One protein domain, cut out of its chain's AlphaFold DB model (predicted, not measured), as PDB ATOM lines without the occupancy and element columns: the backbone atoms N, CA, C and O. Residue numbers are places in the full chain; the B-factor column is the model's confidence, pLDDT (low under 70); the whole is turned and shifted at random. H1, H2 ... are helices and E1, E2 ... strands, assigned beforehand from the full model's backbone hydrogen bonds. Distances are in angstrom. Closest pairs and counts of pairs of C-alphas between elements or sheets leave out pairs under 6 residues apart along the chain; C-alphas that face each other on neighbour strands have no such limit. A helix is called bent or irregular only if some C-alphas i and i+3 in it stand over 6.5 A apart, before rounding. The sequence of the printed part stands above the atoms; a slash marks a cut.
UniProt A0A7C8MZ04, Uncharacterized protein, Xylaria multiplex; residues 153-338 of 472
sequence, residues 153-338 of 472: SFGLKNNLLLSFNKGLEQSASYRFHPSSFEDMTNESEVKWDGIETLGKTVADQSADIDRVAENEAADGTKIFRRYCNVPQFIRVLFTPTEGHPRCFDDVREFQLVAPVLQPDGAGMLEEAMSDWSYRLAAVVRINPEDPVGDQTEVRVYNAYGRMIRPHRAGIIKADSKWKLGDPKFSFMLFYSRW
ATOM      1  N   SER A 153     -13.474  46.110 107.789       87.62
ATOM      2  CA  SER A 153     -13.013  47.503 107.857       87.62
ATOM      3  C   SER A 153     -13.411  48.372 106.652       87.62
ATOM      4  O   SER A 153     -13.311  49.594 106.766       87.62
ATOM      5  N   PHE A 154     -13.844  47.772 105.534       89.88
ATOM      6  CA  PHE A 154     -14.337  48.438 104.315       89.88
ATOM      7  C   PHE A 154     -15.848  48.271 104.063       89.88
ATOM      8  O   PHE A 154     -16.387  48.891 103.146       89.88
ATOM      9  N   GLY A 155     -16.555  47.448 104.847       87.94
ATOM     10  CA  GLY A 155     -17.974  47.164 104.618       87.94
ATOM     11  C   GLY A 155     -18.854  48.391 104.868       87.94
ATOM     12  O   GLY A 155     -19.043  48.774 106.023       87.94
ATOM     13  N   LEU A 156     -19.400  48.998 103.803       87.12
ATOM     14  CA  LEU A 156     -20.277  50.178 103.889       87.12
ATOM     15  C   LEU A 156     -21.579  49.882 104.643       87.12
ATOM     16  O   LEU A 156     -22.001  50.673 105.489       87.12
ATOM     17  N   LYS A 157     -22.210  48.751 104.314       84.31
ATOM     18  CA  LYS A 157     -23.497  48.319 104.865       84.31
ATOM     19  C   LYS A 157     -23.298  47.327 106.009       84.31
ATOM     20  O   LYS A 157     -22.270  46.660 106.104       84.31
ATOM     21  N   ASN A 158     -24.288  47.227 106.886       77.56
ATOM     22  CA  ASN A 158     -24.320  46.277 107.991       77.56
ATOM     23  C   ASN A 158     -24.597  44.858 107.464       77.56
ATOM     24  O   ASN A 158     -25.407  44.677 106.554       77.56
ATOM     25  N   ASN A 159     -23.951  43.840 108.042       73.38
ATOM     26  CA  ASN A 159     -24.155  42.450 107.624       73.38
ATOM     27  C   ASN A 159     -25.542  41.904 108.007       73.38
ATOM     28  O   ASN A 159     -25.980  40.907 107.428       73.38
ATOM     29  N   LEU A 160     -26.244  42.555 108.936       73.31
ATOM     30  CA  LEU A 160     -27.609  42.236 109.330       73.31
ATOM     31  C   LEU A 160     -28.621  42.966 108.434       73.31
ATOM     32  O   LEU A 160     -28.726  44.192 108.451       73.31
ATOM     33  N   LEU A 161     -29.424  42.195 107.701       73.81
ATOM     34  CA  LEU A 161     -30.653  42.679 107.078       73.81
ATOM     35  C   LEU A 161     -31.802  42.555 108.091       73.81
ATOM     36  O   LEU A 161     -32.048  41.465 108.617       73.81
ATOM     37  N   LEU A 162     -32.504  43.657 108.359       74.12
ATOM     38  CA  LEU A 162     -33.680  43.691 109.229       74.12
ATOM     39  C   LEU A 162     -34.966  43.508 108.420       74.12
ATOM     40  O   LEU A 162     -35.122  44.133 107.373       74.12
ATOM     41  N   SER A 163     -35.903  42.704 108.934       73.31
ATOM     42  CA  SER A 163     -37.264  42.580 108.388       73.31
ATOM     43  C   SER A 163     -38.342  43.037 109.378       73.31
ATOM     44  O   SER A 163     -38.299  42.632 110.544       73.31
ATOM     45  N   PHE A 164     -39.350  43.766 108.893       72.94
ATOM     46  CA  PHE A 164     -40.495  44.278 109.665       72.94
ATOM     47  C   PHE A 164     -41.816  43.963 108.949       72.94
ATOM     48  O   PHE A 164     -41.856  43.980 107.721       72.94
ATOM     49  N   ASN A 165     -42.913  43.754 109.681       66.81
ATOM     50  CA  ASN A 165     -44.249  43.652 109.077       66.81
ATOM     51  C   ASN A 165     -44.874  45.054 108.939       66.81
ATOM     52  O   ASN A 165     -44.979  45.787 109.927       66.81
ATOM     53  N   LYS A 166     -45.321  45.420 107.733       56.62
ATOM     54  CA  LYS A 166     -45.956  46.711 107.418       56.62
ATOM     55  C   LYS A 166     -47.218  46.900 108.275       56.62
ATOM     56  O   LYS A 166     -48.123  46.071 108.234       56.62
ATOM     57  N   GLY A 167     -47.252  47.965 109.081       55.44
ATOM     58  CA  GLY A 167     -48.301  48.222 110.083       55.44
ATOM     59  C   GLY A 167     -47.952  47.844 111.534       55.44
ATOM     60  O   GLY A 167     -48.702  48.204 112.436       55.44
ATOM     61  N   LEU A 168     -46.809  47.191 111.791       55.50
ATOM     62  CA  LEU A 168     -46.268  46.934 113.142       55.50
ATOM     63  C   LEU A 168     -44.964  47.711 113.407       55.50
ATOM     64  O   LEU A 168     -44.126  47.295 114.206       55.50
ATOM     65  N   GLU A 169     -44.814  48.879 112.776       52.25
ATOM     66  CA  GLU A 169     -43.627  49.757 112.835       52.25
ATOM     67  C   GLU A 169     -43.252  50.223 114.258       52.25
ATOM     68  O   GLU A 169     -42.148  50.702 114.482       52.25
ATOM     69  N   GLN A 170     -44.149  50.043 115.234       48.66
ATOM     70  CA  GLN A 170     -43.949  50.391 116.646       48.66
ATOM     71  C   GLN A 170     -43.787  49.164 117.573       48.66
ATOM     72  O   GLN A 170     -43.807  49.321 118.791       48.66
ATOM     73  N   SER A 171     -43.668  47.929 117.049       44.03
ATOM     74  CA  SER A 171     -43.641  46.716 117.896       44.03
ATOM     75  C   SER A 171     -42.758  45.553 117.394       44.03
ATOM     76  O   SER A 171     -43.218  44.534 116.878       44.03
ATOM     77  N   ALA A 172     -41.459  45.687 117.683       48.62
ATOM     78  CA  ALA A 172     -40.640  44.657 118.348       48.62
ATOM     79  C   ALA A 172     -40.640  43.213 117.786       48.62
ATOM     80  O   ALA A 172     -40.494  42.253 118.540       48.62
ATOM     81  N   SER A 173     -40.763  43.032 116.468       53.19
ATOM     82  CA  SER A 173     -40.702  41.711 115.805       53.19
ATOM     83  C   SER A 173     -39.619  41.624 114.721       53.19
ATOM     84  O   SER A 173     -39.757  40.914 113.724       53.19
ATOM     85  N   TYR A 174     -38.511  42.332 114.955       57.91
ATOM     86  CA  TYR A 174     -37.301  42.299 114.138       57.91
ATOM     87  C   TYR A 174     -36.794  40.866 113.933       57.91
ATOM     88  O   TYR A 174     -36.608  40.114 114.892       57.91
ATOM     89  N   ARG A 175     -36.505  40.502 112.680       63.56
ATOM     90  CA  ARG A 175     -35.673  39.333 112.360       63.56
ATOM     91  C   ARG A 175     -34.414  39.801 111.659       63.56
ATOM     92  O   ARG A 175     -34.487  40.619 110.745       63.56
ATOM     93  N   PHE A 176     -33.288  39.261 112.105       69.00
ATOM     94  CA  PHE A 176     -31.978  39.499 111.523       69.00
ATOM     95  C   PHE A 176     -31.654  38.376 110.542       69.00
ATOM     96  O   PHE A 176     -31.652  37.202 110.918       69.00
ATOM     97  N   HIS A 177     -31.351  38.736 109.300       67.12
ATOM     98  CA  HIS A 177     -30.843  37.814 108.293       67.12
ATOM     99  C   HIS A 177     -29.373  38.167 108.009       67.12
ATOM    100  O   HIS A 177     -29.103  39.308 107.629       67.12
ATOM    101  N   PRO A 178     -28.410  37.247 108.217       69.38
ATOM    102  CA  PRO A 178     -27.021  37.499 107.858       69.38
ATOM    103  C   PRO A 178     -26.877  37.521 106.331       69.38
ATOM    104  O   PRO A 178     -27.279  36.577 105.652       69.38
ATOM    105  N   SER A 179     -26.304  38.601 105.804       66.88
ATOM    106  CA  SER A 179     -25.969  38.753 104.380       66.88
ATOM    107  C   SER A 179     -24.795  37.842 103.999       66.88
ATOM    108  O   SER A 179     -23.988  37.481 104.864       66.88
ATOM    109  N   SER A 180     -24.670  37.456 102.724       68.62
ATOM    110  CA  SER A 180     -23.523  36.651 102.291       68.62
ATOM    111  C   SER A 180     -22.242  37.492 102.236       68.62
ATOM    112  O   SER A 180     -22.282  38.722 102.195       68.62
ATOM    113  N   PHE A 181     -21.084  36.829 102.219       66.25
ATOM    114  CA  PHE A 181     -19.803  37.518 102.040       66.25
ATOM    115  C   PHE A 181     -19.740  38.248 100.689       66.25
ATOM    116  O   PHE A 181     -19.275  39.380 100.638       66.25
ATOM    117  N   GLU A 182     -20.260  37.634  99.623       67.62
ATOM    118  CA  GLU A 182     -20.216  38.193  98.267       67.62
ATOM    119  C   GLU A 182     -21.088  39.453  98.139       67.62
ATOM    120  O   GLU A 182     -20.653  40.431  97.532       67.62
ATOM    121  N   ASP A 183     -22.266  39.487  98.779       67.00
ATOM    122  CA  ASP A 183     -23.098  40.702  98.857       67.00
ATOM    123  C   ASP A 183     -22.316  41.861  99.494       67.00
ATOM    124  O   ASP A 183     -22.308  42.977  98.983       67.00
ATOM    125  N   MET A 184     -21.614  41.576 100.595       68.38
ATOM    126  CA  MET A 184     -20.867  42.568 101.371       68.38
ATOM    127  C   MET A 184     -19.615  43.077 100.640       68.38
ATOM    128  O   MET A 184     -19.286  44.259 100.745       68.38
ATOM    129  N   THR A 185     -18.910  42.220  99.889       69.06
ATOM    130  CA  THR A 185     -17.705  42.619  99.135       69.06
ATOM    131  C   THR A 185     -18.042  43.422  97.887       69.06
ATOM    132  O   THR A 185     -17.367  44.413  97.602       69.06
ATOM    133  N   ASN A 186     -19.108  43.045  97.167       69.62
ATOM    134  CA  ASN A 186     -19.554  43.717  95.939       69.62
ATOM    135  C   ASN A 186     -19.884  45.208  96.145       69.62
ATOM    136  O   ASN A 186     -19.848  45.989  95.194       69.62
ATOM    137  N   GLU A 187     -20.188  45.600  97.383       75.25
ATOM    138  CA  GLU A 187     -20.647  46.938  97.758       75.25
ATOM    139  C   GLU A 187     -19.567  47.782  98.465       75.25
ATOM    140  O   GLU A 187     -19.815  48.941  98.790       75.25
ATOM    141  N   SER A 188     -18.356  47.235  98.658       80.75
ATOM    142  CA  SER A 188     -17.207  47.889  99.320       80.75
ATOM    143  C   SER A 188     -16.581  49.060  98.536       80.75
ATOM    144  O   SER A 188     -15.838  49.865  99.101       80.75
ATOM    145  N   GLU A 189     -16.875  49.173  97.236       91.62
ATOM    146  CA  GLU A 189     -16.405  50.248  96.357       91.62
ATOM    147  C   GLU A 189     -17.533  51.234  96.040       91.62
ATOM    148  O   GLU A 189     -18.494  50.900  95.343       91.62
ATOM    149  N   VAL A 190     -17.383  52.474  96.503       93.81
ATOM    150  CA  VAL A 190     -18.283  53.582  96.162       93.81
ATOM    151  C   VAL A 190     -17.993  54.049  94.742       93.81
ATOM    152  O   VAL A 190     -16.843  54.336  94.411       93.81
ATOM    153  N   LYS A 191     -19.016  54.167  93.896       94.38
ATOM    154  CA  LYS A 191     -18.867  54.718  92.537       94.38
ATOM    155  C   LYS A 191     -19.366  56.154  92.522       94.38
ATOM    156  O   LYS A 191     -20.481  56.415  92.956       94.38
ATOM    157  N   TRP A 192     -18.541  57.078  92.038       94.94
ATOM    158  CA  TRP A 192     -18.846  58.509  92.064       94.94
ATOM    159  C   TRP A 192     -18.441  59.186  90.751       94.94
ATOM    160  O   TRP A 192     -17.400  58.872  90.174       94.94
ATOM    161  N   ASP A 193     -19.262  60.121  90.287       93.19
ATOM    162  CA  ASP A 193     -19.134  60.846  89.013       93.19
ATOM    163  C   ASP A 193     -18.790  62.339  89.189       93.19
ATOM    164  O   ASP A 193     -18.534  63.066  88.222       93.19
ATOM    165  N   GLY A 194     -18.763  62.797  90.446       91.81
ATOM    166  CA  GLY A 194     -18.506  64.179  90.833       91.81
ATOM    167  C   GLY A 194     -19.739  65.078  90.825       91.81
ATOM    168  O   GLY A 194     -19.611  66.223  91.258       91.81
ATOM    169  N   ILE A 195     -20.911  64.610  90.388       91.75
ATOM    170  CA  ILE A 195     -22.120  65.439  90.284       91.75
ATOM    171  C   ILE A 195     -22.621  65.790  91.689       91.75
ATOM    172  O   ILE A 195     -22.629  66.959  92.084       91.75
ATOM    173  N   GLU A 196     -22.961  64.774  92.481       92.81
ATOM    174  CA  GLU A 196     -23.390  64.947  93.871       92.81
ATOM    175  C   GLU A 196     -22.210  65.097  94.846       92.81
ATOM    176  O   GLU A 196     -21.044  64.904  94.493       92.81
ATOM    177  N   THR A 197     -22.495  65.452  96.103       93.00
ATOM    178  CA  THR A 197     -21.482  65.452  97.167       93.00
ATOM    179  C   THR A 197     -21.133  64.020  97.562       93.00
ATOM    180  O   THR A 197     -22.019  63.190  97.761       93.00
ATOM    181  N   LEU A 198     -19.840  63.731  97.745       93.56
ATOM    182  CA  LEU A 198     -19.382  62.377  98.068       93.56
ATOM    183  C   LEU A 198     -20.064  61.811  99.326       93.56
ATOM    184  O   LEU A 198     -20.466  60.654  99.325       93.56
ATOM    185  N   GLY A 199     -20.276  62.629 100.363       93.06
ATOM    186  CA  GLY A 199     -20.999  62.213 101.571       93.06
ATOM    187  C   GLY A 199     -22.426  61.717 101.305       93.06
ATOM    188  O   GLY A 199     -22.842  60.747 101.933       93.06
ATOM    189  N   LYS A 200     -23.145  62.306 100.332       92.56
ATOM    190  CA  LYS A 200     -24.464  61.820  99.899       92.56
ATOM    191  C   LYS A 200     -24.342  60.518  99.112       92.56
ATOM    192  O   LYS A 200     -25.018  59.558  99.451       92.56
ATOM    193  N   THR A 201     -23.444  60.446  98.128       93.50
ATOM    194  CA  THR A 201     -23.239  59.222  97.329       93.50
ATOM    195  C   THR A 201     -22.838  58.024  98.201       93.50
ATOM    196  O   THR A 201     -23.330  56.917  97.997       93.50
ATOM    197  N   VAL A 202     -21.995  58.241  99.218       92.94
ATOM    198  CA  VAL A 202     -21.652  57.220 100.221       92.94
ATOM    199  C   VAL A 202     -22.866  56.869 101.082       92.94
ATOM    200  O   VAL A 202     -23.112  55.686 101.295       92.94
ATOM    201  N   ALA A 203     -23.629  57.855 101.572       90.56
ATOM    202  CA  ALA A 203     -24.812  57.603 102.395       90.56
ATOM    203  C   ALA A 203     -25.853  56.758 101.642       90.56
ATOM    204  O   ALA A 203     -26.234  55.696 102.142       90.56
ATOM    205  N   ASP A 204     -26.206  57.169 100.423       89.06
ATOM    206  CA  ASP A 204     -27.157  56.494  99.534       89.06
ATOM    207  C   ASP A 204     -26.694  55.073  99.163       89.06
ATOM    208  O   ASP A 204     -27.510  54.155  99.131       89.06
ATOM    209  N   GLN A 205     -25.388  54.846  98.948       88.38
ATOM    210  CA  GLN A 205     -24.841  53.495  98.741       88.38
ATOM    211  C   GLN A 205     -24.708  52.687 100.050       88.38
ATOM    212  O   GLN A 205     -24.578  51.469  99.996       88.38
ATOM    213  N   SER A 206     -24.723  53.306 101.235       84.06
ATOM    214  CA  SER A 206     -24.501  52.604 102.513       84.06
ATOM    215  C   SER A 206     -25.769  52.083 103.202       84.06
ATOM    216  O   SER A 206     -25.660  51.315 104.159       84.06
ATOM    217  N   ALA A 207     -26.960  52.482 102.742       74.50
ATOM    218  CA  ALA A 207     -28.225  52.171 103.404       74.50
ATOM    219  C   ALA A 207     -29.340  51.808 102.406       74.50
ATOM    220  O   ALA A 207     -30.040  52.677 101.886       74.50
ATOM    221  N   ASP A 208     -29.555  50.507 102.188       69.94
ATOM    222  CA  ASP A 208     -30.668  50.032 101.362       69.94
ATOM    223  C   ASP A 208     -31.987  50.072 102.140       69.94
ATOM    224  O   ASP A 208     -32.162  49.396 103.161       69.94
ATOM    225  N   ILE A 209     -32.973  50.768 101.579       57.19
ATOM    226  CA  ILE A 209     -34.383  50.465 101.829       57.19
ATOM    227  C   ILE A 209     -34.828  49.550 100.690       57.19
ATOM    228  O   ILE A 209     -35.178  50.036  99.613       57.19
ATOM    229  N   ASP A 210     -34.795  48.236 100.910       52.56
ATOM    230  CA  ASP A 210     -35.178  47.274  99.880       52.56
ATOM    231  C   ASP A 210     -36.708  47.215  99.747       52.56
ATOM    232  O   ASP A 210     -37.423  46.506 100.464       52.56
ATOM    233  N   ARG A 211     -37.215  48.026  98.813       48.25
ATOM    234  CA  ARG A 211     -38.640  48.132  98.477       48.25
ATOM    235  C   ARG A 211     -39.141  46.987  97.591       48.25
ATOM    236  O   ARG A 211     -40.334  46.945  97.301       48.25
ATOM    237  N   VAL A 212     -38.289  46.056  97.145       42.94
ATOM    238  CA  VAL A 212     -38.708  44.986  96.216       42.94
ATOM    239  C   VAL A 212     -39.772  44.077  96.849       42.94
ATOM    240  O   VAL A 212     -40.684  43.616  96.160       42.94
ATOM    241  N   ALA A 213     -39.749  43.921  98.175       44.66
ATOM    242  CA  ALA A 213     -40.739  43.157  98.932       44.66
ATOM    243  C   ALA A 213     -42.134  43.818  99.063       44.66
ATOM    244  O   ALA A 213     -43.026  43.228  99.672       44.66
ATOM    245  N   GLU A 214     -42.383  44.996  98.469       45.69
ATOM    246  CA  GLU A 214     -43.737  45.580  98.435       45.69
ATOM    247  C   GLU A 214     -44.732  44.809  97.541       45.69
ATOM    248  O   GLU A 214     -45.936  45.023  97.671       45.69
ATOM    249  N   ASN A 215     -44.260  43.907  96.667       43.31
ATOM    250  CA  ASN A 215     -45.066  43.299  95.596       43.31
ATOM    251  C   ASN A 215     -45.349  41.783  95.711       43.31
ATOM    252  O   ASN A 215     -45.886  41.209  94.765       43.31
ATOM    253  N   GLU A 216     -45.082  41.126  96.849       44.97
ATOM    254  CA  GLU A 216     -45.549  39.745  97.081       44.97
ATOM    255  C   GLU A 216     -46.714  39.670  98.087       44.97
ATOM    256  O   GLU A 216     -46.531  39.688  99.299       44.97
ATOM    257  N   ALA A 217     -47.921  39.559  97.516       40.38
ATOM    258  CA  ALA A 217     -49.166  39.005  98.067       40.38
ATOM    259  C   ALA A 217     -49.658  39.440  99.472       40.38
ATOM    260  O   ALA A 217     -49.175  38.966 100.491       40.38
ATOM    261  N   ALA A 218     -50.770  40.191  99.471       49.00
ATOM    262  CA  ALA A 218     -51.962  40.143 100.351       49.00
ATOM    263  C   ALA A 218     -51.868  39.959 101.894       49.00
ATOM    264  O   ALA A 218     -52.592  40.654 102.602       49.00
ATOM    265  N   ASP A 219     -51.037  39.062 102.428       51.88
ATOM    266  CA  ASP A 219     -51.035  38.600 103.828       51.88
ATOM    267  C   ASP A 219     -49.893  39.218 104.665       51.88
ATOM    268  O   ASP A 219     -49.124  38.534 105.342       51.88
ATOM    269  N   GLY A 220     -49.792  40.551 104.637       54.19
ATOM    270  CA  GLY A 220     -48.856  41.318 105.468       54.19
ATOM    271  C   GLY A 220     -47.475  41.506 104.835       54.19
ATOM    272  O   GLY A 220     -46.546  40.735 105.070       54.19
ATOM    273  N   THR A 221     -47.329  42.596 104.074       61.12
ATOM    274  CA  THR A 221     -46.077  43.008 103.425       61.12
ATOM    275  C   THR A 221     -44.916  43.062 104.420       61.12
ATOM    276  O   THR A 221     -45.025  43.706 105.468       61.12
ATOM    277  N   LYS A 222     -43.778  42.453 104.074       63.78
ATOM    278  CA  LYS A 222     -42.529  42.619 104.827       63.78
ATOM    279  C   LYS A 222     -41.682  43.707 104.192       63.78
ATOM    280  O   LYS A 222     -41.449  43.684 102.993       63.78
ATOM    281  N   ILE A 223     -41.209  44.637 105.008       66.94
ATOM    282  CA  ILE A 223     -40.212  45.632 104.615       66.94
ATOM    283  C   ILE A 223     -38.850  45.080 105.026       66.94
ATOM    284  O   ILE A 223     -38.711  44.602 106.155       66.94
ATOM    285  N   PHE A 224     -37.858  45.163 104.140       73.69
ATOM    286  CA  PHE A 224     -36.467  44.850 104.458       73.69
ATOM    287  C   PHE A 224     -35.621  46.130 104.428       73.69
ATOM    288  O   PHE A 224     -35.793  46.984 103.558       73.69
ATOM    289  N   ARG A 225     -34.716  46.289 105.399       76.62
ATOM    290  CA  ARG A 225     -33.808  47.443 105.486       76.62
ATOM    291  C   ARG A 225     -32.417  46.995 105.914       76.62
ATOM    292  O   ARG A 225     -32.276  46.208 106.854       76.62
ATOM    293  N   ARG A 226     -31.395  47.531 105.249       79.56
ATOM    294  CA  ARG A 226     -29.984  47.389 105.617       79.56
ATOM    295  C   ARG A 226     -29.445  48.770 105.991       79.56
ATOM    296  O   ARG A 226     -29.717  49.752 105.310       79.56
ATOM    297  N   TYR A 227     -28.718  48.842 107.098       83.25
ATOM    298  CA  TYR A 227     -28.223  50.093 107.679       83.25
ATOM    299  C   TYR A 227     -26.745  50.301 107.350       83.25
ATOM    300  O   TYR A 227     -26.052  49.344 107.006       83.25
ATOM    301  N   CYS A 228     -26.245  51.525 107.510       86.38
ATOM    302  CA  CYS A 228     -24.819  51.809 107.404       86.38
ATOM    303  C   CYS A 228     -24.036  51.122 108.543       86.38
ATOM    304  O   CYS A 228     -24.538  50.951 109.657       86.38
ATOM    305  N   ASN A 229     -22.791  50.731 108.263       85.50
ATOM    306  CA  ASN A 229     -21.864  50.096 109.210       85.50
ATOM    307  C   ASN A 229     -20.716  51.028 109.656       85.50
ATOM    308  O   ASN A 229     -19.942  50.667 110.536       85.50
ATOM    309  N   VAL A 230     -20.613  52.232 109.076       87.94
ATOM    310  CA  VAL A 230     -19.571  53.239 109.373       87.94
ATOM    311  C   VAL A 230     -18.145  52.638 109.353       87.94
ATOM    312  O   VAL A 230     -17.429  52.658 110.365       87.94
ATOM    313  N   PRO A 231     -17.704  52.080 108.210       90.44
ATOM    314  CA  PRO A 231     -16.426  51.376 108.110       90.44
ATOM    315  C   PRO A 231     -15.224  52.265 108.454       90.44
ATOM    316  O   PRO A 231     -15.265  53.488 108.309       90.44
ATOM    317  N   GLN A 232     -14.120  51.654 108.891       89.75
ATOM    318  CA  GLN A 232     -12.886  52.387 109.207       89.75
ATOM    319  C   GLN A 232     -12.277  53.039 107.955       89.75
ATOM    320  O   GLN A 232     -11.658  54.102 108.053       89.75
ATOM    321  N   PHE A 233     -12.478  52.426 106.784       93.00
ATOM    322  CA  PHE A 233     -11.998  52.912 105.496       93.00
ATOM    323  C   PHE A 233     -13.106  52.911 104.444       93.00
ATOM    324  O   PHE A 233     -13.990  52.061 104.458       93.00
ATOM    325  N   ILE A 234     -13.031  53.849 103.500       94.88
ATOM    326  CA  ILE A 234     -13.914  53.889 102.328       94.88
ATOM    327  C   ILE A 234     -13.053  53.972 101.069       94.88
ATOM    328  O   ILE A 234     -12.144  54.802 100.978       94.88
ATOM    329  N   ARG A 235     -13.358  53.111 100.095       94.94
ATOM    330  CA  ARG A 235     -12.782  53.111  98.747       94.94
ATOM    331  C   ARG A 235     -13.778  53.741  97.778       94.94
ATOM    332  O   ARG A 235     -14.943  53.355  97.770       94.94
ATOM    333  N   VAL A 236     -13.321  54.690  96.963       96.12
ATOM    334  CA  VAL A 236     -14.154  55.387  95.973       96.12
ATOM    335  C   VAL A 236     -13.499  55.318  94.600       96.12
ATOM    336  O   VAL A 236     -12.392  55.823  94.426       96.12
ATOM    337  N   LEU A 237     -14.199  54.764  93.613       95.94
ATOM    338  CA  LEU A 237     -13.862  54.916  92.203       95.94
ATOM    339  C   LEU A 237     -14.525  56.197  91.677       95.94
ATOM    340  O   LEU A 237     -15.711  56.209  91.342       95.94
ATOM    341  N   PHE A 238     -13.755  57.284  91.633       96.06
ATOM    342  CA  PHE A 238     -14.177  58.560  91.062       96.06
ATOM    343  C   PHE A 238     -13.888  58.595  89.554       96.06
ATOM    344  O   PHE A 238     -12.757  58.373  89.123       96.06
ATOM    345  N   THR A 239     -14.914  58.881  88.753       95.12
ATOM    346  CA  THR A 239     -14.845  58.955  87.285       95.12
ATOM    347  C   THR A 239     -15.405  60.316  86.848       95.12
ATOM    348  O   THR A 239     -16.625  60.455  86.775       95.12
ATOM    349  N   PRO A 240     -14.573  61.356  86.643       91.81
ATOM    350  CA  PRO A 240     -15.059  62.727  86.507       91.81
ATOM    351  C   PRO A 240     -15.884  62.944  85.239       91.81
ATOM    352  O   PRO A 240     -15.498  62.522  84.151       91.81
ATOM    353  N   THR A 241     -16.975  63.694  85.366       89.19
ATOM    354  CA  THR A 241     -17.759  64.186  84.225       89.19
ATOM    355  C   THR A 241     -17.341  65.609  83.840       89.19
ATOM    356  O   THR A 241     -17.036  66.430  84.706       89.19
ATOM    357  N   GLU A 242     -17.353  65.936  82.540       84.00
ATOM    358  CA  GLU A 242     -16.926  67.255  82.023       84.00
ATOM    359  C   GLU A 242     -17.677  68.444  82.649       84.00
ATOM    360  O   GLU A 242     -17.106  69.523  82.802       84.00
ATOM    361  N   GLY A 243     -18.942  68.250  83.038       80.88
ATOM    362  CA  GLY A 243     -19.758  69.280  83.687       80.88
ATOM    363  C   GLY A 243     -19.468  69.493  85.179       80.88
ATOM    364  O   GLY A 243     -19.831  70.540  85.712       80.88
ATOM    365  N   HIS A 244     -18.824  68.535  85.858       81.81
ATOM    366  CA  HIS A 244     -18.658  68.537  87.319       81.81
ATOM    367  C   HIS A 244     -17.221  68.188  87.772       81.81
ATOM    368  O   HIS A 244     -17.019  67.268  88.573       81.81
ATOM    369  N   PRO A 245     -16.191  68.918  87.295       80.81
ATOM    370  CA  PRO A 245     -14.809  68.683  87.698       80.81
ATOM    371  C   PRO A 245     -14.600  68.994  89.188       80.81
ATOM    372  O   PRO A 245     -14.944  70.074  89.666       80.81
ATOM    373  N   ARG A 246     -13.971  68.064  89.914       86.44
ATOM    374  CA  ARG A 246     -13.590  68.229  91.328       86.44
ATOM    375  C   ARG A 246     -12.103  68.548  91.480       86.44
ATOM    376  O   ARG A 246     -11.264  68.064  90.720       86.44
ATOM    377  N   CYS A 247     -11.752  69.360  92.468       86.00
ATOM    378  CA  CYS A 247     -10.374  69.618  92.875       86.00
ATOM    379  C   CYS A 247      -9.980  68.760  94.092       86.00
ATOM    380  O   CYS A 247     -10.785  68.002  94.625       86.00
ATOM    381  N   PHE A 248      -8.720  68.854  94.531       84.00
ATOM    382  CA  PHE A 248      -8.248  68.096  95.697       84.00
ATOM    383  C   PHE A 248      -8.848  68.576  97.019       84.00
ATOM    384  O   PHE A 248      -8.961  67.771  97.937       84.00
ATOM    385  N   ASP A 249      -9.222  69.852  97.121       81.56
ATOM    386  CA  ASP A 249      -9.819  70.402  98.337       81.56
ATOM    387  C   ASP A 249     -11.285  69.958  98.492       81.56
ATOM    388  O   ASP A 249     -11.675  69.590  99.598       81.56
ATOM    389  N   ASP A 250     -12.046  69.841  97.391       84.62
ATOM    390  CA  ASP A 250     -13.430  69.312  97.376       84.62
ATOM    391  C   ASP A 250     -13.548  67.878  97.918       84.62
ATOM    392  O   ASP A 250     -14.614  67.466  98.371       84.62
ATOM    393  N   VAL A 251     -12.469  67.095  97.814       89.44
ATOM    394  CA  VAL A 251     -12.422  65.670  98.185       89.44
ATOM    395  C   VAL A 251     -11.558  65.405  99.416       89.44
ATOM    396  O   VAL A 251     -11.308  64.258  99.773       89.44
ATOM    397  N   ARG A 252     -11.012  66.447 100.047       86.75
ATOM    398  CA  ARG A 252     -10.005  66.286 101.104       86.75
ATOM    399  C   ARG A 252     -10.589  65.661 102.371       86.75
ATOM    400  O   ARG A 252      -9.918  64.867 103.035       86.75
ATOM    401  N   GLU A 253     -11.825  66.021 102.695       91.50
ATOM    402  CA  GLU A 253     -12.615  65.451 103.782       91.50
ATOM    403  C   GLU A 253     -14.118  65.551 103.478       91.50
ATOM    404  O   GLU A 253     -14.542  66.424 102.724       91.50
ATOM    405  N   PHE A 254     -14.922  64.642 104.033       93.50
ATOM    406  CA  PHE A 254     -16.387  64.673 103.938       93.50
ATOM    407  C   PHE A 254     -17.030  64.117 105.217       93.50
ATOM    408  O   PHE A 254     -16.385  63.386 105.967       93.50
ATOM    409  N   GLN A 255     -18.302  64.439 105.460       92.88
ATOM    410  CA  GLN A 255     -19.109  63.821 106.517       92.88
ATOM    411  C   GLN A 255     -20.017  62.740 105.925       92.88
ATOM    412  O   GLN A 255     -20.691  62.970 104.919       92.88
ATOM    413  N   LEU A 256     -20.030  61.566 106.552       92.00
ATOM    414  CA  LEU A 256     -21.000  60.508 106.303       92.00
ATOM    415  C   LEU A 256     -22.171  60.679 107.272       92.00
ATOM    416  O   LEU A 256     -22.006  60.487 108.478       92.00
ATOM    417  N   VAL A 257     -23.335  61.027 106.719       91.25
ATOM    418  CA  VAL A 257     -24.600  61.168 107.448       91.25
ATOM    419  C   VAL A 257     -25.594  60.143 106.905       91.25
ATOM    420  O   VAL A 257     -26.313  60.400 105.943       91.25
ATOM    421  N   ALA A 258     -25.589  58.950 107.499       89.12
ATOM    422  CA  ALA A 258     -26.384  57.790 107.082       89.12
ATOM    423  C   ALA A 258     -27.101  57.124 108.276       89.12
ATOM    424  O   ALA A 258     -26.601  57.212 109.404       89.12
ATOM    425  N   PRO A 259     -28.238  56.436 108.073       86.81
ATOM    426  CA  PRO A 259     -28.922  55.732 109.153       86.81
ATOM    427  C   PRO A 259     -28.099  54.526 109.633       86.81
ATOM    428  O   PRO A 259     -27.640  53.704 108.837       86.81
ATOM    429  N   VAL A 260     -27.942  54.409 110.950       85.50
ATOM    430  CA  VAL A 260     -27.232  53.331 111.651       85.50
ATOM    431  C   VAL A 260     -28.124  52.710 112.727       85.50
ATOM    432  O   VAL A 260     -29.056  53.348 113.216       85.50
ATOM    433  N   LEU A 261     -27.814  51.473 113.118       79.88
ATOM    434  CA  LEU A 261     -28.392  50.841 114.306       79.88
ATOM    435  C   LEU A 261     -27.488  51.106 115.509       79.88
ATOM    436  O   LEU A 261     -26.283  50.853 115.433       79.88
ATOM    437  N   GLN A 262     -28.061  51.571 116.616       75.62
ATOM    438  CA  GLN A 262     -27.357  51.723 117.892       75.62
ATOM    439  C   GLN A 262     -28.107  50.962 118.997       75.62
ATOM    440  O   GLN A 262     -29.332  50.854 118.926       75.62
ATOM    441  N   PRO A 263     -27.405  50.393 119.994       72.00
ATOM    442  CA  PRO A 263     -28.061  49.812 121.155       72.00
ATOM    443  C   PRO A 263     -28.648  50.921 122.030       72.00
ATOM    444  O   PRO A 263     -27.928  51.839 122.425       72.00
ATOM    445  N   ASP A 264     -29.934  50.819 122.363       72.38
ATOM    446  CA  ASP A 264     -30.543  51.716 123.342       72.38
ATOM    447  C   ASP A 264     -30.066  51.377 124.770       72.38
ATOM    448  O   ASP A 264     -29.470  50.326 125.038       72.38
ATOM    449  N   GLY A 265     -30.351  52.263 125.727       64.25
ATOM    450  CA  GLY A 265     -29.981  52.065 127.135       64.25
ATOM    451  C   GLY A 265     -30.667  50.879 127.836       64.25
ATOM    452  O   GLY A 265     -30.359  50.618 128.999       64.25
ATOM    453  N   ALA A 266     -31.587  50.177 127.167       69.81
ATOM    454  CA  ALA A 266     -32.298  48.996 127.653       69.81
ATOM    455  C   ALA A 266     -31.875  47.689 126.940       69.81
ATOM    456  O   ALA A 266     -32.333  46.614 127.329       69.81
ATOM    457  N   GLY A 267     -30.983  47.755 125.943       63.66
ATOM    458  CA  GLY A 267     -30.504  46.602 125.172       63.66
ATOM    459  C   GLY A 267     -31.347  46.246 123.939       63.66
ATOM    460  O   GLY A 267     -31.143  45.181 123.355       63.66
ATOM    461  N   MET A 268     -32.276  47.115 123.534       68.25
ATOM    462  CA  MET A 268     -32.932  47.064 122.222       68.25
ATOM    463  C   MET A 268     -32.032  47.733 121.164       68.25
ATOM    464  O   MET A 268     -30.954  48.231 121.481       68.25
ATOM    465  N   LEU A 269     -32.462  47.758 119.897       71.69
ATOM    466  CA  LEU A 269     -31.819  48.561 118.850       71.69
ATOM    467  C   LEU A 269     -32.731  49.716 118.430       71.69
ATOM    468  O   LEU A 269     -33.910  49.489 118.145       71.69
ATOM    469  N   GLU A 270     -32.161  50.915 118.335       77.69
ATOM    470  CA  GLU A 270     -32.795  52.105 117.767       77.69
ATOM    471  C   GLU A 270     -32.115  52.557 116.463       77.69
ATOM    472  O   GLU A 270     -30.961  52.224 116.177       77.69
ATOM    473  N   GLU A 271     -32.865  53.305 115.653       81.31
ATOM    474  CA  GLU A 271     -32.386  53.941 114.426       81.31
ATOM    475  C   GLU A 271     -31.884  55.349 114.738       81.31
ATOM    476  O   GLU A 271     -32.656  56.220 115.140       81.31
ATOM    477  N   ALA A 272     -30.593  55.576 114.516       84.06
ATOM    478  CA  ALA A 272     -29.948  56.866 114.708       84.06
ATOM    479  C   ALA A 272     -29.298  57.338 113.403       84.06
ATOM    480  O   ALA A 272     -28.878  56.530 112.573       84.06
ATOM    481  N   MET A 273     -29.154  58.652 113.229       86.69
ATOM    482  CA  MET A 273     -28.303  59.190 112.168       86.69
ATOM    483  C   MET A 273     -26.849  59.212 112.632       86.69
ATOM    484  O   MET A 273     -26.541  59.687 113.725       86.69
ATOM    485  N   SER A 274     -25.952  58.703 111.794       84.31
ATOM    486  CA  SER A 274     -24.516  58.908 111.969       84.31
ATOM    487  C   SER A 274     -24.094  60.329 111.583       84.31
ATOM    488  O   SER A 274     -24.752  60.981 110.777       84.31
ATOM    489  N   ASP A 275     -22.974  60.785 112.145       86.88
ATOM    490  CA  ASP A 275     -22.207  61.940 111.667       86.88
ATOM    491  C   ASP A 275     -20.715  61.639 111.875       86.88
ATOM    492  O   ASP A 275     -20.141  61.918 112.929       86.88
ATOM    493  N   TRP A 276     -20.100  60.974 110.892       89.50
ATOM    494  CA  TRP A 276     -18.679  60.618 110.944       89.50
ATOM    495  C   TRP A 276     -17.887  61.337 109.862       89.50
ATOM    496  O   TRP A 276     -18.167  61.218 108.671       89.50
ATOM    497  N   SER A 277     -16.843  62.048 110.281       91.12
ATOM    498  CA  SER A 277     -15.887  62.674 109.369       91.12
ATOM    499  C   SER A 277     -14.934  61.635 108.774       91.12
ATOM    500  O   SER A 277     -14.355  60.824 109.495       91.12
ATOM    501  N   TYR A 278     -14.706  61.706 107.469       92.69
ATOM    502  CA  TYR A 278     -13.730  60.912 106.728       92.69
ATOM    503  C   TYR A 278     -12.689  61.824 106.093       92.69
ATOM    504  O   TYR A 278     -13.019  62.881 105.561       92.69
ATOM    505  N   ARG A 279     -11.420  61.404 106.124       90.75
ATOM    506  CA  ARG A 279     -10.296  62.140 105.531       90.75
ATOM    507  C   ARG A 279      -9.579  61.325 104.479       90.75
ATOM    508  O   ARG A 279      -9.359  60.127 104.654       90.75
ATOM    509  N   LEU A 280      -9.196  62.008 103.409       89.50
ATOM    510  CA  LEU A 280      -8.444  61.441 102.305       89.50
ATOM    511  C   LEU A 280      -7.063  60.976 102.790       89.50
ATOM    512  O   LEU A 280      -6.306  61.762 103.361       89.50
ATOM    513  N   ALA A 281      -6.750  59.703 102.553       86.44
ATOM    514  CA  ALA A 281      -5.493  59.047 102.914       86.44
ATOM    515  C   ALA A 281      -4.627  58.748 101.676       86.44
ATOM    516  O   ALA A 281      -3.402  58.870 101.732       86.44
ATOM    517  N   ALA A 282      -5.245  58.413 100.538       88.75
ATOM    518  CA  ALA A 282      -4.561  58.280  99.252       88.75
ATOM    519  C   ALA A 282      -5.479  58.599  98.061       88.75
ATOM    520  O   ALA A 282      -6.693  58.422  98.133       88.75
ATOM    521  N   VAL A 283      -4.876  59.026  96.952       90.69
ATOM    522  CA  VAL A 283      -5.493  59.113  95.620       90.69
ATOM    523  C   VAL A 283      -4.570  58.441  94.619       90.69
ATOM    524  O   VAL A 283      -3.368  58.698  94.636       90.69
ATOM    525  N   VAL A 284      -5.133  57.648  93.716       91.75
ATOM    526  CA  VAL A 284      -4.415  57.006  92.614       91.75
ATOM    527  C   VAL A 284      -5.037  57.427  91.279       91.75
ATOM    528  O   VAL A 284      -6.208  57.133  91.059       91.75
ATOM    529  N   ARG A 285      -4.283  58.108  90.399       91.69
ATOM    530  CA  ARG A 285      -4.675  58.379  88.999       91.69
ATOM    531  C   ARG A 285      -4.463  57.122  88.168       91.69
ATOM    532  O   ARG A 285      -3.355  56.595  88.158       91.69
ATOM    533  N   ILE A 286      -5.488  56.722  87.422       92.44
ATOM    534  CA  ILE A 286      -5.485  55.587  86.500       92.44
ATOM    535  C   ILE A 286      -5.939  56.099  85.127       92.44
ATOM    536  O   ILE A 286      -7.020  56.686  85.016       92.44
ATOM    537  N   ASN A 287      -5.144  55.874  84.081       92.31
ATOM    538  CA  ASN A 287      -5.567  56.116  82.702       92.31
ATOM    539  C   ASN A 287      -6.370  54.892  82.198       92.31
ATOM    540  O   ASN A 287      -5.823  53.791  82.196       92.31
ATOM    541  N   PRO A 288      -7.657  55.029  81.821       89.38
ATOM    542  CA  PRO A 288      -8.462  53.917  81.318       89.38
ATOM    543  C   PRO A 288      -8.260  53.645  79.816       89.38
ATOM    544  O   PRO A 288      -8.628  52.565  79.359       89.38
ATOM    545  N   GLU A 289      -7.707  54.598  79.055       90.56
ATOM    546  CA  GLU A 289      -7.453  54.476  77.612       90.56
ATOM    547  C   GLU A 289      -6.096  53.811  77.329       90.56
ATOM    548  O   GLU A 289      -6.002  52.954  76.453       90.56
ATOM    549  N   ASP A 290      -5.066  54.161  78.107       90.44
ATOM    550  CA  ASP A 290      -3.733  53.544  78.069       90.44
ATOM    551  C   ASP A 290      -3.239  53.155  79.480       90.44
ATOM    552  O   ASP A 290      -2.365  53.815  80.049       90.44
ATOM    553  N   PRO A 291      -3.780  52.075  80.075       85.31
ATOM    554  CA  PRO A 291      -3.424  51.632  81.425       85.31
ATOM    555  C   PRO A 291      -2.052  50.934  81.523       85.31
ATOM    556  O   PRO A 291      -1.735  50.406  82.586       85.31
ATOM    557  N   VAL A 292      -1.268  50.860  80.436       84.50
ATOM    558  CA  VAL A 292       0.051  50.191  80.402       84.50
ATOM    559  C   VAL A 292       1.175  51.171  80.040       84.50
ATOM    560  O   VAL A 292       2.263  51.077  80.609       84.50
ATOM    561  N   GLY A 293       0.935  52.110  79.120       82.56
ATOM    562  CA  GLY A 293       1.883  53.162  78.745       82.56
ATOM    563  C   GLY A 293       1.843  54.388  79.663       82.56
ATOM    564  O   GLY A 293       2.900  54.924  80.006       82.56
ATOM    565  N   ASP A 294       0.661  54.807  80.127       83.44
ATOM    566  CA  ASP A 294       0.512  55.897  81.099       83.44
ATOM    567  C   ASP A 294       0.472  55.346  82.530       83.44
ATOM    568  O   ASP A 294      -0.577  54.998  83.076       83.44
ATOM    569  N   GLN A 295       1.662  55.250  83.128       77.19
ATOM    570  CA  GLN A 295       1.860  54.688  84.461       77.19
ATOM    571  C   GLN A 295       0.989  55.375  85.525       77.19
ATOM    572  O   GLN A 295       1.060  56.589  85.739       77.19
ATOM    573  N   THR A 296       0.233  54.548  86.246       85.06
ATOM    574  CA  THR A 296      -0.557  54.906  87.428       85.06
ATOM    575  C   THR A 296       0.236  55.778  88.411       85.06
ATOM    576  O   THR A 296       1.357  55.440  88.778       85.06
ATOM    577  N   GLU A 297      -0.354  56.872  88.908       82.75
ATOM    578  CA  GLU A 297       0.304  57.774  89.869       82.75
ATOM    579  C   GLU A 297      -0.434  57.863  91.211       82.75
ATOM    580  O   GLU A 297      -1.597  58.268  91.256       82.75
ATOM    581  N   VAL A 298       0.266  57.614  92.325       83.56
ATOM    582  CA  VAL A 298      -0.280  57.763  93.687       83.56
ATOM    583  C   VAL A 298       0.170  59.054  94.392       83.56
ATOM    584  O   VAL A 298       1.346  59.420  94.392       83.56
ATOM    585  N   ARG A 299      -0.772  59.726  95.069       81.38
ATOM    586  CA  ARG A 299      -0.529  60.781  96.069       81.38
ATOM    587  C   ARG A 299      -1.072  60.317  97.420       81.38
ATOM    588  O   ARG A 299      -2.228  59.918  97.512       81.38
ATOM    589  N   VAL A 300      -0.251  60.381  98.469       80.19
ATOM    590  CA  VAL A 300      -0.614  59.944  99.831       80.19
ATOM    591  C   VAL A 300      -0.682  61.120 100.807       80.19
ATOM    592  O   VAL A 300       0.004  62.129 100.638       80.19
ATOM    593  N   TYR A 301      -1.518  60.996 101.834       75.44
ATOM    594  CA  TYR A 301      -1.899  62.063 102.759       75.44
ATOM    595  C   TYR A 301      -1.770  61.579 104.206       75.44
ATOM    596  O   TYR A 301      -1.965  60.406 104.501       75.44
ATOM    597  N   ASN A 302      -1.425  62.473 105.134       69.38
ATOM    598  CA  ASN A 302      -1.427  62.147 106.561       69.38
ATOM    599  C   ASN A 302      -2.847  62.228 107.155       69.38
ATOM    600  O   ASN A 302      -3.762  62.745 106.523       69.38
ATOM    601  N   ALA A 303      -3.015  61.804 108.411       67.94
ATOM    602  CA  ALA A 303      -4.309  61.815 109.108       67.94
ATOM    603  C   ALA A 303      -4.975  63.212 109.232       67.94
ATOM    604  O   ALA A 303      -6.167  63.313 109.505       67.94
ATOM    605  N   TYR A 304      -4.241  64.302 108.980       66.56
ATOM    606  CA  TYR A 304      -4.769  65.673 108.903       66.56
ATOM    607  C   TYR A 304      -5.170  66.082 107.468       66.56
ATOM    608  O   TYR A 304      -5.302  67.275 107.165       66.56
ATOM    609  N   GLY A 305      -5.283  65.120 106.549       65.38
ATOM    610  CA  GLY A 305      -5.565  65.340 105.131       65.38
ATOM    611  C   GLY A 305      -4.495  66.174 104.418       65.38
ATOM    612  O   GLY A 305      -4.813  66.872 103.459       65.38
ATOM    613  N   ARG A 306      -3.242  66.206 104.900       68.88
ATOM    614  CA  ARG A 306      -2.143  66.953 104.255       68.88
ATOM    615  C   ARG A 306      -1.279  66.003 103.434       68.88
ATOM    616  O   ARG A 306      -0.780  65.018 103.977       68.88
ATOM    617  N   MET A 307      -1.067  66.318 102.155       71.19
ATOM    618  CA  MET A 307      -0.257  65.499 101.245       71.19
ATOM    619  C   MET A 307       1.171  65.312 101.786       71.19
ATOM    620  O   MET A 307       1.879  66.287 102.053       71.19
ATOM    621  N   ILE A 308       1.605  64.060 101.925       68.31
ATOM    622  CA  ILE A 308       2.969  63.707 102.319       68.31
ATOM    623  C   ILE A 308       3.829  63.754 101.056       68.31
ATOM    624  O   ILE A 308       3.703  62.913 100.170       68.31
ATOM    625  N   ARG A 309       4.719  64.745 100.966       61.44
ATOM    626  CA  ARG A 309       5.717  64.803  99.890       61.44
ATOM    627  C   ARG A 309       6.842  63.791 100.187       61.44
ATOM    628  O   ARG A 309       7.357  63.817 101.308       61.44
ATOM    629  N   PRO A 310       7.242  62.923  99.237       55.25
ATOM    630  CA  PRO A 310       8.391  62.036  99.415       55.25
ATOM    631  C   PRO A 310       9.673  62.855  99.613       55.25
ATOM    632  O   PRO A 310       9.862  63.894  98.978       55.25
ATOM    633  N   HIS A 311      10.562  62.408 100.505       45.66
ATOM    634  CA  HIS A 311      11.654  63.256 101.005       45.66
ATOM    635  C   HIS A 311      12.805  63.477  99.996       45.66
ATOM    636  O   HIS A 311      13.660  64.343 100.197       45.66
ATOM    637  N   ARG A 312      12.828  62.711  98.899       44.22
ATOM    638  CA  ARG A 312      13.713  62.880  97.736       44.22
ATOM    639  C   ARG A 312      12.913  62.634  96.455       44.22
ATOM    640  O   ARG A 312      11.947  61.876  96.476       44.22
ATOM    641  N   ALA A 313      13.340  63.242  95.349       35.31
ATOM    642  CA  ALA A 313      12.734  63.032  94.038       35.31
ATOM    643  C   ALA A 313      12.975  61.591  93.548       35.31
ATOM    644  O   ALA A 313      14.067  61.253  93.094       35.31
ATOM    645  N   GLY A 314      11.954  60.745  93.687       42.72
ATOM    646  CA  GLY A 314      11.822  59.479  92.965       42.72
ATOM    647  C   GLY A 314      10.918  59.639  91.739       42.72
ATOM    648  O   GLY A 314      10.486  60.745  91.420       42.72
ATOM    649  N   ILE A 315      10.603  58.524  91.076       41.31
ATOM    650  CA  ILE A 315       9.759  58.503  89.865       41.31
ATOM    651  C   ILE A 315       8.324  58.983  90.151       41.31
ATOM    652  O   ILE A 315       7.709  59.604  89.283       41.31
ATOM    653  N   ILE A 316       7.837  58.838  91.394       43.00
ATOM    654  CA  ILE A 316       6.645  59.557  91.865       43.00
ATOM    655  C   ILE A 316       6.934  61.060  91.911       43.00
ATOM    656  O   ILE A 316       7.463  61.616  92.881       43.00
ATOM    657  N   LYS A 317       6.530  61.722  90.828       41.78
ATOM    658  CA  LYS A 317       6.497  63.172  90.657       41.78
ATOM    659  C   LYS A 317       5.537  63.785  91.682       41.78
ATOM    660  O   LYS A 317       4.339  63.896  91.445       41.78
ATOM    661  N   ALA A 318       6.083  64.262  92.799       40.12
ATOM    662  CA  ALA A 318       5.336  64.942  93.866       40.12
ATOM    663  C   ALA A 318       4.606  66.239  93.431       40.12
ATOM    664  O   ALA A 318       3.873  66.823  94.228       40.12
ATOM    665  N   ASP A 319       4.830  66.690  92.192       48.06
ATOM    666  CA  ASP A 319       4.167  67.814  91.526       48.06
ATOM    667  C   ASP A 319       3.945  67.502  90.027       48.06
ATOM    668  O   ASP A 319       4.425  68.183  89.122       48.06
ATOM    669  N   SER A 320       3.251  66.399  89.744       53.50
ATOM    670  CA  SER A 320       2.912  65.939  88.388       53.50
ATOM    671  C   SER A 320       1.818  66.742  87.676       53.50
ATOM    672  O   SER A 320       1.417  66.379  86.572       53.50
ATOM    673  N   LYS A 321       1.326  67.830  88.282       66.50
ATOM    674  CA  LYS A 321       0.353  68.799  87.731       66.50
ATOM    675  C   LYS A 321      -1.018  68.265  87.285       66.50
ATOM    676  O   LYS A 321      -1.884  69.083  86.978       66.50
ATOM    677  N   TRP A 322      -1.263  66.952  87.296       80.75
ATOM    678  CA  TRP A 322      -2.591  66.403  87.007       80.75
ATOM    679  C   TRP A 322      -3.632  66.877  88.024       80.75
ATOM    680  O   TRP A 322      -3.329  67.093  89.208       80.75
ATOM    681  N   LYS A 323      -4.857  67.039  87.518       84.75
ATOM    682  CA  LYS A 323      -6.045  67.514  88.230       84.75
ATOM    683  C   LYS A 323      -6.976  66.334  88.481       84.75
ATOM    684  O   LYS A 323      -7.065  65.446  87.645       84.75
ATOM    685  N   LEU A 324      -7.669  66.344  89.614       83.25
ATOM    686  CA  LEU A 324      -8.588  65.268  89.983       83.25
ATOM    687  C   LEU A 324      -9.859  65.245  89.112       83.25
ATOM    688  O   LEU A 324     -10.404  64.189  88.845       83.25
ATOM    689  N   GLY A 325     -10.324  66.403  88.645       84.31
ATOM    690  CA  GLY A 325     -11.479  66.540  87.754       84.31
ATOM    691  C   GLY A 325     -11.135  66.483  86.264       84.31
ATOM    692  O   GLY A 325     -11.796  67.158  85.485       84.31
ATOM    693  N   ASP A 326     -10.068  65.781  85.873       90.06
ATOM    694  CA  ASP A 326      -9.722  65.579  84.461       90.06
ATOM    695  C   ASP A 326     -10.438  64.312  83.942       90.06
ATOM    696  O   ASP A 326     -10.104  63.212  84.391       90.06
ATOM    697  N   PRO A 327     -11.430  64.434  83.036       90.50
ATOM    698  CA  PRO A 327     -12.316  63.337  82.630       90.50
ATOM    699  C   PRO A 327     -11.611  62.245  81.814       90.50
ATOM    700  O   PRO A 327     -12.179  61.179  81.599       90.50
ATOM    701  N   LYS A 328     -10.367  62.480  81.372       91.25
ATOM    702  CA  LYS A 328      -9.538  61.458  80.713       91.25
ATOM    703  C   LYS A 328      -9.045  60.374  81.666       91.25
ATOM    704  O   LYS A 328      -8.498  59.371  81.222       91.25
ATOM    705  N   PHE A 329      -9.184  60.586  82.970       92.81
ATOM    706  CA  PHE A 329      -8.648  59.713  84.000       92.81
ATOM    707  C   PHE A 329      -9.747  59.232  84.939       92.81
ATOM    708  O   PHE A 329     -10.741  59.909  85.176       92.81
ATOM    709  N   SER A 330      -9.514  58.069  85.537       94.56
ATOM    710  CA  SER A 330     -10.266  57.600  86.699       94.56
ATOM    711  C   SER A 330      -9.376  57.672  87.938       94.56
ATOM    712  O   SER A 330      -8.148  57.602  87.840       94.56
ATOM    713  N   PHE A 331      -9.983  57.846  89.108       94.94
ATOM    714  CA  PHE A 331      -9.261  58.085  90.351       94.94
ATOM    715  C   PHE A 331      -9.764  57.164  91.453       94.94
ATOM    716  O   PHE A 331     -10.921  57.248  91.858       94.94
ATOM    717  N   MET A 332      -8.884  56.313  91.978       95.88
ATOM    718  CA  MET A 332      -9.194  55.532  93.172       95.88
ATOM    719  C   MET A 332      -8.839  56.360  94.409       95.88
ATOM    720  O   MET A 332      -7.663  56.628  94.670       95.88
ATOM    721  N   LEU A 333      -9.857  56.804  95.141       95.75
ATOM    722  CA  LEU A 333      -9.726  57.559  96.383       95.75
ATOM    723  C   LEU A 333      -9.833  56.590  97.566       95.75
ATOM    724  O   LEU A 333     -10.720  55.734  97.598       95.75
ATOM    725  N   PHE A 334      -8.970  56.755  98.563       94.75
ATOM    726  CA  PHE A 334      -9.004  55.989  99.805       94.75
ATOM    727  C   PHE A 334      -9.133  56.943 100.984       94.75
ATOM    728  O   PHE A 334      -8.290  57.824 101.169       94.75
ATOM    729  N   TYR A 335     -10.168  56.738 101.790       94.44
ATOM    730  CA  TYR A 335     -10.457  57.518 102.987       94.44
ATOM    731  C   TYR A 335     -10.275  56.678 104.243       94.44
ATOM    732  O   TYR A 335     -10.583  55.489 104.246       94.44
ATOM    733  N   SER A 336      -9.849  57.325 105.323       90.69
ATOM    734  CA  SER A 336      -9.891  56.796 106.688       90.69
ATOM    735  C   SER A 336     -10.883  57.601 107.523       90.69
ATOM    736  O   SER A 336     -10.889  58.834 107.431       90.69
ATOM    737  N   ARG A 337     -11.675  56.932 108.367       88.94
ATOM    738  CA  ARG A 337     -12.533  57.593 109.356       88.94
ATOM    739  C   ARG A 337     -11.666  58.408 110.318       88.94
ATOM    740  O   ARG A 337     -10.669  57.913 110.845       88.94
ATOM    741  N   TRP A 338     -12.021  59.672 110.521       82.81
ATOM    742  CA  TRP A 338     -11.377  60.544 111.494       82.81
ATOM    743  C   TRP A 338     -12.069  60.373 112.845       82.81
ATOM    744  O   TRP A 338     -13.009  61.091 113.181       82.81
TER     745      TRP A 338
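What this domain is: This is residues 153 to 338 of the 472 residues of an uncharacterized protein of Xylaria multiplex (UniProt A0A7C8MZ04). Picture an elongated domain: a strongly twisted sheet of E3, E5, E6, E9, E10 and E11 curls round the helix H2, while the small sheet E2 E1 E4 reaches toward one end of the long axis, with the hairpin E7 and E8 beside E4. At the opposite end, residues 301 to 329 make a long loop with no named element. The 186 printed residues run E1 E2 H1 E3 H2 H3 E4 E5 E6 E7 E8 E9 E10 E11, three named helices and eleven named strands; the class is mixed, with under half of the residues in named elements. The whole is loose, with a radius of gyration of the C-alphas of 20.0 A and spans of 66 by 36 by 29 A.

Where its parts are: Find C-alpha 157 at (-23.497, 48.319, 104.865), where E1 begins; it runs to residue 165 over 21.7 A and bends by 69 degrees at residue 160. Next come E2, residues 175 to 178, H1, 181 to 186, and E3, 189 to 192. H2, 198 to 206, begins at (-19.382, 62.377, 98.068) and spans 11.9 A. H3, 211 to 215, is irregular, but only just: C-alphas 212 and 215 are 6.6 A apart. E4, 222 to 228, spans 20.1 A and E5, 233 to 238, 15.7 A. E6, 253 to 256, runs on into E7, 259 to 263; E8, 269 to 273, runs on into E9, 276 to 286, 28.2 A long. After E10, 297 to 300, E11, 330 to 337, spans 22.8 A and ends at (-12.533, 57.593, 109.356).

How they stand to each other: Start at E9 in the branched sheet: E6 and E10 lie on one side, E11 on the other, each antiparallel to it; look for N 254 and O 278 at 3.0 A, N 283 and O 299 at 2.8 A, and N 284 and O 332 at 2.9 A. E5 is antiparallel to E11, with N 236 and O 333 at 2.9 A, and parallel to E3, with N 190 and O 235 at 2.9 A. The closest C-alphas of H2 and E6 are those of Gly 199 and Leu 256, 5.0 A. In the other sheet, E1 is antiparallel to E4, N 162 and O 225 at 3.0 A, and to E2, N 161 and O 177 at 2.9 A; H1, H2 and H3 only graze this sheet. E7 and E8 form a hairpin, N 260 and O 272 at 2.8 A; Cys 228 of E4 and Val 260 of E7 have their C-alphas 5.1 A apart, the closest of the two strands. Every O i to N i+4 pair is within hydrogen-bond range in H1 and H2; H3 has 0 of 1, and 1 of 2 O i to N i+3 pairs.

The domain as a whole: The C-alphas of Ala 218 and Arg 312 are the farthest apart, 69.5 A. The printed part has no cut; the links E5 to E6 and E10 to E11 are long. Mean pLDDT of the printed part is 76.9, and 61 residues are under 70, among them 165 to 186, 208 to 223 and 308 to 321.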